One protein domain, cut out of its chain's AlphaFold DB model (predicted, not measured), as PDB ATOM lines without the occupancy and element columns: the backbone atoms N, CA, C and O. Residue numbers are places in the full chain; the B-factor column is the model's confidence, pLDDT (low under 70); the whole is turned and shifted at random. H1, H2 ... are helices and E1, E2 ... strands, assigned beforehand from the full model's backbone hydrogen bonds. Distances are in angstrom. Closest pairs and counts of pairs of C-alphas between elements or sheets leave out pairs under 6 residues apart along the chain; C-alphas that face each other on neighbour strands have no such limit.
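Overview. This is residues 3 to 59 and 92 to 110 of the 117 residues of an uncharacterized protein of Gammaproteobacteria bacterium (UniProt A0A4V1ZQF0). One strongly twisted antiparallel sheet of six strands is folded into two wings by a sharp bend in E1, with E2 and E3 in one wing and E6, E4 and E5 in the other. The single short helix, H1, packs beside the strands near the crook, closest to E1. The printed part has 76 residues, with six named strands and one named helix in the chain order E1 E2 E3 E4 E5 H1 E6; across the sheet the order is E3, E2, E1, E6, E4, E5. The class is mixed, helices and strands. The whole is compact, with a radius of gyration of the C-alphas of 11.8 A and spans of 36 by 29 by 23 A.

Arrangement. Start at E1, residues 3 to 11, which bends by 71 degrees at residue 6. Its pairing is staggered: residues 3 to 5 pair with E6, residues 105 to 109, and residues 5 to 11 pair with E2, residues 18 to 24. Look for N 5 and O 106, 3.0 A apart, and for N 8 and O 21, 3.0 A apart. E1, E2 and E3, residues 33 to 35, form a meander, each strand the antiparallel neighbour of the one before; N 34 and O 22 are 2.9 A apart. On the other side of E6 from E1 is E4, residues 41 to 45, with N 43 and O 107 at 3.0 A. E4 forms a hairpin with the edge strand E5, residues 51 to 56, where N 44 and O 53 are 2.8 A apart. H1, residues 92 to 100, is on the sheet at a height over the sheet of 4.6 A, over none of its strands. Its closest C-alphas to E1 are those of Phe 99 and Phe 8, 4.5 A apart; to E4, those of Leu 98 and Ile 44, 7.6 A. In H1, 3 of 5 O i to N i+4 pairs are within hydrogen-bond range. E2 and E5 are apart.

Along the chain. Find C-alpha 3 at (32.304, -2.731, 45.064); from there E1 runs 20.3 A to C-alpha 11. E2 covers 18.2 A, E3 6.5 A, E4 13.5 A and E5 14.2 A. H1 begins at C-alpha 92, (41.286, -2.606, 22.497), and measures 12.2 A. E6 covers 13.4 A and ends at C-alpha 109, (35.427, 2.620, 43.430).

Size, cuts and confidence. The two C-alphas farthest apart are those of Gly 14 and Thr 48, at 36.3 A. Residues 60 to 91 are not printed, and C-alphas 59 and 92 are 11.3 A apart across this cut. Of the links that are printed whole, none is long. The mean pLDDT of the printed part is 90.5; look at residues 12 to 16 for the values under 70.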
ATOM      1  N   VAL A   3      32.936  -1.460  45.437       94.81
ATOM      2  CA  VAL A   3      32.304  -2.731  45.064       94.81
ATOM      3  C   VAL A   3      33.379  -3.713  44.622       94.81
ATOM      4  O   VAL A   3      34.186  -3.395  43.754       94.81
ATOM      5  N   GLU A   4      33.365  -4.910  45.195       95.88
ATOM      6  CA  GLU A   4      34.220  -6.023  44.784       95.88
ATOM      7  C   GLU A   4      33.400  -7.065  44.020       95.88
ATOM      8  O   GLU A   4      32.225  -7.304  44.335       95.88
ATOM      9  N   GLY A   5      33.996  -7.667  42.994       94.50
ATOM     10  CA  GLY A   5      33.309  -8.684  42.215       94.50
ATOM     11  C   GLY A   5      34.034  -9.147  40.960       94.50
ATOM     12  O   GLY A   5      35.253  -9.026  40.825       94.50
ATOM     13  N   LYS A   6      33.260  -9.717  40.038       94.81
ATOM     14  CA  LYS A   6      33.749 -10.287  38.781       94.81
ATOM     15  C   LYS A   6      33.541  -9.326  37.627       94.81
ATOM     16  O   LYS A   6      32.457  -8.779  37.456       94.81
ATOM     17  N   LEU A   7      34.597  -9.132  36.849       93.50
ATOM     18  CA  LEU A   7      34.577  -8.314  35.646       93.50
ATOM     19  C   LEU A   7      34.012  -9.134  34.501       93.50
ATOM     20  O   LEU A   7      34.308 -10.323  34.398       93.50
ATOM     21  N   PHE A   8      33.208  -8.502  33.658       90.88
ATOM     22  CA  PHE A   8      32.695  -9.149  32.465       90.88
ATOM     23  C   PHE A   8      32.248  -8.135  31.415       90.88
ATOM     24  O   PHE A   8      31.968  -6.968  31.709       90.88
ATOM     25  N   GLY A   9      32.182  -8.604  30.170       81.56
ATOM     26  CA  GLY A   9      31.495  -7.902  29.099       81.56
ATOM     27  C   GLY A   9      29.993  -8.142  29.196       81.56
ATOM     28  O   GLY A   9      29.524  -9.246  28.922       81.56
ATOM     29  N   TRP A  10      29.232  -7.122  29.578       77.56
ATOM     30  CA  TRP A  10      27.776  -7.176  29.593       77.56
ATOM     31  C   TRP A  10      27.208  -6.819  28.216       77.56
ATOM     32  O   TRP A  10      27.694  -5.908  27.545       77.56
ATOM     33  N   PHE A  11      26.180  -7.555  27.794       75.50
ATOM     34  CA  PHE A  11      25.483  -7.348  26.528       75.50
ATOM     35  C   PHE A  11      23.993  -7.143  26.804       75.50
ATOM     36  O   PHE A  11      23.326  -8.046  27.312       75.50
ATOM     37  N   GLU A  12      23.472  -5.970  26.458       63.94
ATOM     38  CA  GLU A  12      22.035  -5.703  26.501       63.94
ATOM     39  C   GLU A  12      21.408  -6.041  25.149       63.94
ATOM     40  O   GLU A  12      21.860  -5.571  24.106       63.94
ATOM     41  N   THR A  13      20.327  -6.820  25.139       54.19
ATOM     42  CA  THR A  13      19.535  -7.029  23.919       54.19
ATOM     43  C   THR A  13      19.052  -5.690  23.356       54.19
ATOM     44  O   THR A  13      18.259  -5.003  23.991       54.19
ATOM     45  N   GLY A  14      19.509  -5.345  22.149       58.84
ATOM     46  CA  GLY A  14      19.192  -4.086  21.461       58.84
ATOM     47  C   GLY A  14      20.318  -3.049  21.503       58.84
ATOM     48  O   GLY A  14      20.354  -2.169  20.643       58.84
ATOM     49  N   LEU A  15      21.279  -3.189  22.421       61.03
ATOM     50  CA  LEU A  15      22.549  -2.480  22.362       61.03
ATOM     51  C   LEU A  15      23.509  -3.378  21.586       61.03
ATOM     52  O   LEU A  15      23.997  -4.381  22.099       61.03
ATOM     53  N   GLU A  16      23.756  -3.077  20.315       64.88
ATOM     54  CA  GLU A  16      24.772  -3.827  19.589       64.88
ATOM     55  C   GLU A  16      26.149  -3.426  20.150       64.88
ATOM     56  O   GLU A  16      26.792  -2.521  19.636       64.88
ATOM     57  N   GLY A  17      26.609  -4.038  21.238       78.25
ATOM     58  CA  GLY A  17      27.936  -3.778  21.788       78.25
ATOM     59  C   GLY A  17      28.134  -4.281  23.213       78.25
ATOM     60  O   GLY A  17      27.195  -4.372  23.997       78.25
ATOM     61  N   THR A  18      29.379  -4.605  23.539       87.88
ATOM     62  CA  THR A  18      29.814  -4.987  24.878       87.88
ATOM     63  C   THR A  18      30.061  -3.746  25.729       87.88
ATOM     64  O   THR A  18      30.761  -2.812  25.320       87.88
ATOM     65  N   VAL A  19      29.488  -3.767  26.928       91.31
ATOM     66  CA  VAL A  19      29.651  -2.772  27.987       91.31
ATOM     67  C   VAL A  19      30.484  -3.398  29.099       91.31
ATOM     68  O   VAL A  19      30.166  -4.486  29.576       91.31
ATOM     69  N   TRP A  20      31.540  -2.724  29.537       94.06
ATOM     70  CA  TRP A  20      32.368  -3.202  30.639       94.06
ATOM     71  C   TRP A  20      31.649  -3.023  31.974       94.06
ATOM     72  O   TRP A  20      31.227  -1.918  32.334       94.06
ATOM     73  N   ALA A  21      31.499  -4.120  32.712       94.38
ATOM     74  CA  ALA A  21      30.770  -4.135  33.969       94.38
ATOM     75  C   ALA A  21      31.448  -5.016  35.023       94.38
ATOM     76  O   ALA A  21      32.306  -5.853  34.731       94.38
ATOM     77  N   LEU A  22      31.022  -4.816  36.267       94.81
ATOM     78  CA  LEU A  22      31.375  -5.630  37.417       94.81
ATOM     79  C   LEU A  22      30.103  -6.208  38.043       94.81
ATOM     80  O   LEU A  22      29.180  -5.465  38.377       94.81
ATOM     81  N   GLN A  23      30.067  -7.527  38.225       94.56
ATOM     82  CA  GLN A  23      29.044  -8.219  39.003       94.56
ATOM     83  C   GLN A  23      29.529  -8.352  40.446       94.56
ATOM     84  O   GLN A  23      30.512  -9.049  40.706       94.56
ATOM     85  N   ARG A  24      28.839  -7.699  41.381       94.00
ATOM     86  CA  ARG A  24      29.167  -7.734  42.809       94.00
ATOM     87  C   ARG A  24      29.114  -9.156  43.356       94.00
ATOM     88  O   ARG A  24      28.151  -9.888  43.123       94.00
ATOM     89  N   GLU A  25      30.108  -9.512  44.160       90.50
ATOM     90  CA  GLU A  25      30.133 -10.810  44.827       90.50
ATOM     91  C   GLU A  25      28.902 -11.021  45.729       90.50
ATOM     92  O   GLU A  25      28.448 -10.120  46.440       90.50
ATOM     93  N   GLY A  26      28.317 -12.219  45.659       88.31
ATOM     94  CA  GLY A  26      27.139 -12.596  46.445       88.31
ATOM     95  C   GLY A  26      25.820 -11.939  46.019       88.31
ATOM     96  O   GLY A  26      24.797 -12.206  46.645       88.31
ATOM     97  N   THR A  27      25.807 -11.110  44.968       88.12
ATOM     98  CA  THR A  27      24.586 -10.489  44.424       88.12
ATOM     99  C   THR A  27      24.410 -10.905  42.968       88.12
ATOM    100  O   THR A  27      25.323 -10.736  42.166       88.12
ATOM    101  N   SER A  28      23.249 -11.447  42.605       82.75
ATOM    102  CA  SER A  28      22.955 -11.900  41.238       82.75
ATOM    103  C   SER A  28      22.039 -10.935  40.491       82.75
ATOM    104  O   SER A  28      21.196 -10.281  41.101       82.75
ATOM    105  N   GLY A  29      22.130 -10.930  39.161       83.69
ATOM    106  CA  GLY A  29      21.257 -10.123  38.310       83.69
ATOM    107  C   GLY A  29      21.563  -8.626  38.396       83.69
ATOM    108  O   GLY A  29      22.638  -8.223  38.846       83.69
ATOM    109  N   TYR A  30      20.601  -7.813  37.955       84.00
ATOM    110  CA  TYR A  30      20.747  -6.361  37.816       84.00
ATOM    111  C   TYR A  30      21.114  -5.638  39.116       84.00
ATOM    112  O   TYR A  30      21.852  -4.661  39.070       84.00
ATOM    113  N   ASP A  31      20.682  -6.143  40.273       87.19
ATOM    114  CA  ASP A  31      20.974  -5.527  41.575       87.19
ATOM    115  C   ASP A  31      22.465  -5.575  41.948       87.19
ATOM    116  O   ASP A  31      22.932  -4.798  42.782       87.19
ATOM    117  N   GLY A  32      23.223  -6.490  41.341       89.38
ATOM    118  CA  GLY A  32      24.672  -6.587  41.505       89.38
ATOM    119  C   GLY A  32      25.464  -6.071  40.306       89.38
ATOM    120  O   GLY A  32      26.686  -6.190  40.324       89.38
ATOM    121  N   LEU A  33      24.801  -5.534  39.277       91.88
ATOM    122  CA  LEU A  33      25.436  -5.060  38.051       91.88
ATOM    123  C   LEU A  33      25.919  -3.618  38.221       91.88
ATOM    124  O   LEU A  33      25.122  -2.697  38.397       91.88
ATOM    125  N   TYR A  34      27.223  -3.403  38.079       93.75
ATOM    126  CA  TYR A  34      27.825  -2.075  38.094       93.75
ATOM    127  C   TYR A  34      28.528  -1.803  36.772       93.75
ATOM    128  O   TYR A  34      29.583  -2.368  36.490       93.75
ATOM    129  N   ILE A  35      27.944  -0.913  35.968       93.81
ATOM    130  CA  ILE A  35      28.582  -0.414  34.748       93.81
ATOM    131  C   ILE A  35      29.762   0.475  35.145       93.81
ATOM    132  O   ILE A  35      29.648   1.348  36.020       93.81
ATOM    133  N   ILE A  36      30.897   0.221  34.502       95.12
ATOM    134  CA  ILE A  36      32.133   0.969  34.693       95.12
ATOM    135  C   ILE A  36      32.083   2.204  33.794       95.12
ATOM    136  O   ILE A  36      31.763   2.113  32.608       95.12
ATOM    137  N   GLU A  37      32.371   3.367  34.368       94.75
ATOM    138  CA  GLU A  37      32.239   4.664  33.706       94.75
ATOM    139  C   GLU A  37      33.523   5.487  33.843       94.75
ATOM    140  O   GLU A  37      34.377   5.225  34.692       94.75
ATOM    141  N   GLU A  38      33.657   6.516  33.006       96.00
ATOM    142  CA  GLU A  38      34.796   7.428  33.057       96.00
ATOM    143  C   GLU A  38      34.961   8.082  34.440       96.00
ATOM    144  O   GLU A  38      34.024   8.639  35.024       96.00
ATOM    145  N   GLY A  39      36.192   8.059  34.950       95.88
ATOM    146  CA  GLY A  39      36.557   8.608  36.251       95.88
ATOM    147  C   GLY A  39      36.253   7.701  37.444       95.88
ATOM    148  O   GLY A  39      36.556   8.098  38.572       95.88
ATOM    149  N   ASP A  40      35.692   6.508  37.238       97.00
ATOM    150  CA  ASP A  40      35.745   5.459  38.255       97.00
ATOM    151  C   ASP A  40      37.194   5.025  38.478       97.00
ATOM    152  O   ASP A  40      38.002   5.048  37.556       97.00
ATOM    153  N   HIS A  41      37.529   4.606  39.693       97.75
ATOM    154  CA  HIS A  41      38.811   3.960  39.957       97.75
ATOM    155  C   HIS A  41      38.618   2.448  39.966       97.75
ATOM    156  O   HIS A  41      37.751   1.947  40.689       97.75
ATOM    157  N   LEU A  42      39.423   1.724  39.196       98.00
ATOM    158  CA  LEU A  42      39.315   0.277  39.066       98.00
ATOM    159  C   LEU A  42      40.661  -0.381  39.355       98.00
ATOM    160  O   LEU A  42      41.678  -0.029  38.767       98.00
ATOM    161  N   VAL A  43      40.630  -1.385  40.225       98.12
ATOM    162  CA  VAL A  43      41.737  -2.326  40.404       98.12
ATOM    163  C   VAL A  43      41.315  -3.666  39.824       98.12
ATOM    164  O   VAL A  43      40.235  -4.155  40.149       98.12
ATOM    165  N   ILE A  44      42.156  -4.256  38.978       97.62
ATOM    166  CA  ILE A  44      41.963  -5.586  38.401       97.62
ATOM    167  C   ILE A  44      43.102  -6.476  38.868       97.62
ATOM    168  O   ILE A  44      44.275  -6.177  38.635       97.62
ATOM    169  N   THR A  45      42.758  -7.599  39.482       97.38
ATOM    170  CA  THR A  45      43.721  -8.603  39.932       97.38
ATOM    171  C   THR A  45      43.486  -9.930  39.233       97.38
ATOM    172  O   THR A  45      42.352 -10.376  39.053       97.38
ATOM    173  N   SER A  46      44.580 -10.581  38.849       94.81
ATOM    174  CA  SER A  46      44.563 -11.954  38.347       94.81
ATOM    175  C   SER A  46      44.262 -12.961  39.462       94.81
ATOM    176  O   SER A  46      44.379 -12.654  40.649       94.81
ATOM    177  N   SER A  47      43.985 -14.210  39.085       91.19
ATOM    178  CA  SER A  47      43.774 -15.317  40.031       91.19
ATOM    179  C   SER A  47      44.973 -15.633  40.932       91.19
ATOM    180  O   SER A  47      44.800 -16.267  41.968       91.19
ATOM    181  N   THR A  48      46.180 -15.191  40.567       93.75
ATOM    182  CA  THR A  48      47.391 -15.345  41.393       93.75
ATOM    183  C   THR A  48      47.619 -14.168  42.347       93.75
ATOM    184  O   THR A  48      48.616 -14.146  43.062       93.75
ATOM    185  N   GLY A  49      46.722 -13.176  42.355       92.38
ATOM    186  CA  GLY A  49      46.844 -11.956  43.154       92.38
ATOM    187  C   GLY A  49      47.729 -10.878  42.525       92.38
ATOM    188  O   GLY A  49      47.920  -9.823  43.121       92.38
ATOM    189  N   ARG A  50      48.265 -11.099  41.316       96.06
ATOM    190  CA  ARG A  50      48.999 -10.059  40.581       96.06
ATOM    191  C   ARG A  50      48.039  -8.971  40.099       96.06
ATOM    192  O   ARG A  50      47.042  -9.290  39.451       96.06
ATOM    193  N   GLU A  51      48.402  -7.717  40.347       97.00
ATOM    194  CA  GLU A  51      47.740  -6.532  39.798       97.00
ATOM    195  C   GLU A  51      47.955  -6.444  38.278       97.00
ATOM    196  O   GLU A  51      49.085  -6.524  37.785       97.00
ATOM    197  N   LEU A  52      46.851  -6.335  37.539       96.88
ATOM    198  CA  LEU A  52      46.816  -6.186  36.083       96.88
ATOM    199  C   LEU A  52      46.497  -4.746  35.668       96.88
ATOM    200  O   LEU A  52      46.951  -4.297  34.620       96.88
ATOM    201  N   PHE A  53      45.718  -4.037  36.486       97.62
ATOM    202  CA  PHE A  53      45.349  -2.639  36.291       97.62
ATOM    203  C   PHE A  53      45.022  -2.008  37.647       97.62
ATOM    204  O   PHE A  53      44.425  -2.670  38.495       97.62
ATOM    205  N   ASN A  54      45.403  -0.750  37.842       97.69
ATOM    206  CA  ASN A  54      45.111   0.032  39.042       97.69
ATOM    207  C   ASN A  54      45.225   1.516  38.696       97.69
ATOM    208  O   ASN A  54      46.293   2.114  38.813       97.69
ATOM    209  N   ASP A  55      44.143   2.068  38.163       97.88
ATOM    210  CA  ASP A  55      44.071   3.482  37.819       97.88
ATOM    211  C   ASP A  55      42.609   3.931  37.678       97.88
ATOM    212  O   ASP A  55      41.651   3.153  37.807       97.88
ATOM    213  N   TYR A  56      42.432   5.211  37.385       97.75
ATOM    214  CA  TYR A  56      41.174   5.780  36.952       97.75
ATOM    215  C   TYR A  56      40.859   5.407  35.504       97.75
ATOM    216  O   TYR A  56      41.706   5.440  34.604       97.75
ATOM    217  N   ILE A  57      39.588   5.103  35.269       97.81
ATOM    218  CA  ILE A  57      39.055   4.865  33.940       97.81
ATOM    219  C   ILE A  57      39.113   6.168  33.150       97.81
ATOM    220  O   ILE A  57      38.505   7.173  33.526       97.81
ATOM    221  N   ALA A  58      39.832   6.126  32.040       97.56
ATOM    222  CA  ALA A  58      39.950   7.194  31.069       97.56
ATOM    223  C   ALA A  58      39.480   6.628  29.732       97.56
ATOM    224  O   ALA A  58      40.156   5.796  29.128       97.56
ATOM    225  N   VAL A  59      38.299   7.053  29.299       96.31
ATOM    226  CA  VAL A  59      37.619   6.467  28.146       96.31
ATOM    227  C   VAL A  59      38.300   6.888  26.842       96.31
ATOM    228  O   VAL A  59      38.584   8.063  26.614       96.31
ATOM    229  N   PRO A  92      42.640  -2.109  22.246       95.50
ATOM    230  CA  PRO A  92      41.286  -2.606  22.497       95.50
ATOM    231  C   PRO A  92      41.243  -4.075  22.936       95.50
ATOM    232  O   PRO A  92      40.544  -4.409  23.890       95.50
ATOM    233  N   ASP A  93      42.029  -4.928  22.276       95.56
ATOM    234  CA  ASP A  93      42.104  -6.362  22.559       95.56
ATOM    235  C   ASP A  93      42.710  -6.670  23.932       95.56
ATOM    236  O   ASP A  93      42.196  -7.544  24.630       95.56
ATOM    237  N   ASP A  94      43.762  -5.950  24.327       95.88
ATOM    238  CA  ASP A  94      44.420  -6.135  25.626       95.88
ATOM    239  C   ASP A  94      43.503  -5.691  26.766       95.88
ATOM    240  O   ASP A  94      43.426  -6.349  27.802       95.88
ATOM    241  N   TRP A  95      42.767  -4.597  26.561       96.25
ATOM    242  CA  TRP A  95      41.766  -4.135  27.517       96.25
ATOM    243  C   TRP A  95      40.626  -5.143  27.662       96.25
ATOM    244  O   TRP A  95      40.294  -5.537  28.777       96.25
ATOM    245  N   ALA A  96      40.054  -5.601  26.545       94.50
ATOM    246  CA  ALA A  96      38.948  -6.556  26.544       94.50
ATOM    247  C   ALA A  96      39.314  -7.886  27.222       94.50
ATOM    248  O   ALA A  96      38.485  -8.471  27.922       94.50
ATOM    249  N   GLU A  97      40.559  -8.346  27.068       93.88
ATOM    250  CA  GLU A  97      41.067  -9.567  27.707       93.88
ATOM    251  C   GLU A  97      40.885  -9.544  29.237       93.88
ATOM    252  O   GLU A  97      40.551 -10.565  29.838       93.88
ATOM    253  N   LEU A  98      41.011  -8.372  29.873       94.62
ATOM    254  CA  LEU A  98      40.860  -8.224  31.325       94.62
ATOM    255  C   LEU A  98      39.448  -8.574  31.825       94.62
ATOM    256  O   LEU A  98      39.306  -8.969  32.984       94.62
ATOM    257  N   PHE A  99      38.437  -8.456  30.959       92.81
ATOM    258  CA  PHE A  99      37.021  -8.700  31.257       92.81
ATOM    259  C   PHE A  99      36.527 -10.054  30.756       92.81
ATOM    260  O   PHE A  99      35.573 -10.597  31.300       92.81
ATOM    261  N   ILE A 100      37.125 -10.586  29.690       86.38
ATOM    262  CA  ILE A 100      36.691 -11.854  29.086       86.38
ATOM    263  C   ILE A 100      37.239 -13.049  29.879       86.38
ATOM    264  O   ILE A 100      36.595 -14.095  29.942       86.38
ATOM    265  N   ILE A 101      38.401 -12.902  30.523       81.75
ATOM    266  CA  ILE A 101      38.946 -13.939  31.399       81.75
ATOM    267  C   ILE A 101      38.139 -14.004  32.708       81.75
ATOM    268  O   ILE A 101      38.256 -13.139  33.576       81.75
ATOM    269  N   GLU A 102      37.405 -15.101  32.907       76.62
ATOM    270  CA  GLU A 102      36.520 -15.328  34.070       76.62
ATOM    271  C   GLU A 102      37.245 -15.369  35.432       76.62
ATOM    272  O   GLU A 102      36.639 -15.289  36.508       76.62
ATOM    273  N   THR A 103      38.570 -15.519  35.418       88.81
ATOM    274  CA  THR A 103      39.353 -15.685  36.644       88.81
ATOM    275  C   THR A 103      39.749 -14.373  37.306       88.81
ATOM    276  O   THR A 103      40.082 -14.393  38.491       88.81
ATOM    277  N   ASN A 104      39.704 -13.247  36.591       94.25
ATOM    278  CA  ASN A 104      40.059 -11.952  37.164       94.25
ATOM    279  C   ASN A 104      39.010 -11.496  38.192       94.25
ATOM    280  O   ASN A 104      37.844 -11.904  38.161       94.25
ATOM    281  N   SER A 105      39.428 -10.663  39.135       95.06
ATOM    282  CA  SER A 105      38.550  -9.960  40.074       95.06
ATOM    283  C   SER A 105      38.767  -8.458  39.961       95.06
ATOM    284  O   SER A 105      39.841  -7.998  39.569       95.06
ATOM    285  N   GLY A 106      37.718  -7.701  40.272       96.56
ATOM    286  CA  GLY A 106      37.719  -6.250  40.232       96.56
ATOM    287  C   GLY A 106      37.356  -5.649  41.582       96.56
ATOM    288  O   GLY A 106      36.455  -6.139  42.262       96.56
ATOM    289  N   LEU A 107      38.018  -4.548  41.929       97.31
ATOM    290  CA  LEU A 107      37.611  -3.633  42.988       97.31
ATOM    291  C   LEU A 107      37.309  -2.275  42.352       97.31
ATOM    292  O   LEU A 107      38.213  -1.540  41.953       97.31
ATOM    293  N   LEU A 108      36.026  -1.954  42.239       97.19
ATOM    294  CA  LEU A 108      35.525  -0.734  41.622       97.19
ATOM    295  C   LEU A 108      35.176   0.293  42.695       97.19
ATOM    296  O   LEU A 108      34.285   0.080  43.518       97.19
ATOM    297  N   THR A 109      35.824   1.449  42.653       96.94
ATOM    298  CA  THR A 109      35.427   2.620  43.430       96.94
ATOM    299  C   THR A 109      34.714   3.597  42.510       96.94
ATOM    300  O   THR A 109      35.345   4.298  41.721       96.94
ATOM    301  N   LYS A 110      33.382   3.654  42.626       93.88
ATOM    302  CA  LYS A 110      32.572   4.599  41.854       93.88
ATOM    303  C   LYS A 110      32.926   6.025  42.242       93.88
ATOM    304  O   LYS A 110      32.952   6.341  43.446       93.88
TER     305      LYS A 110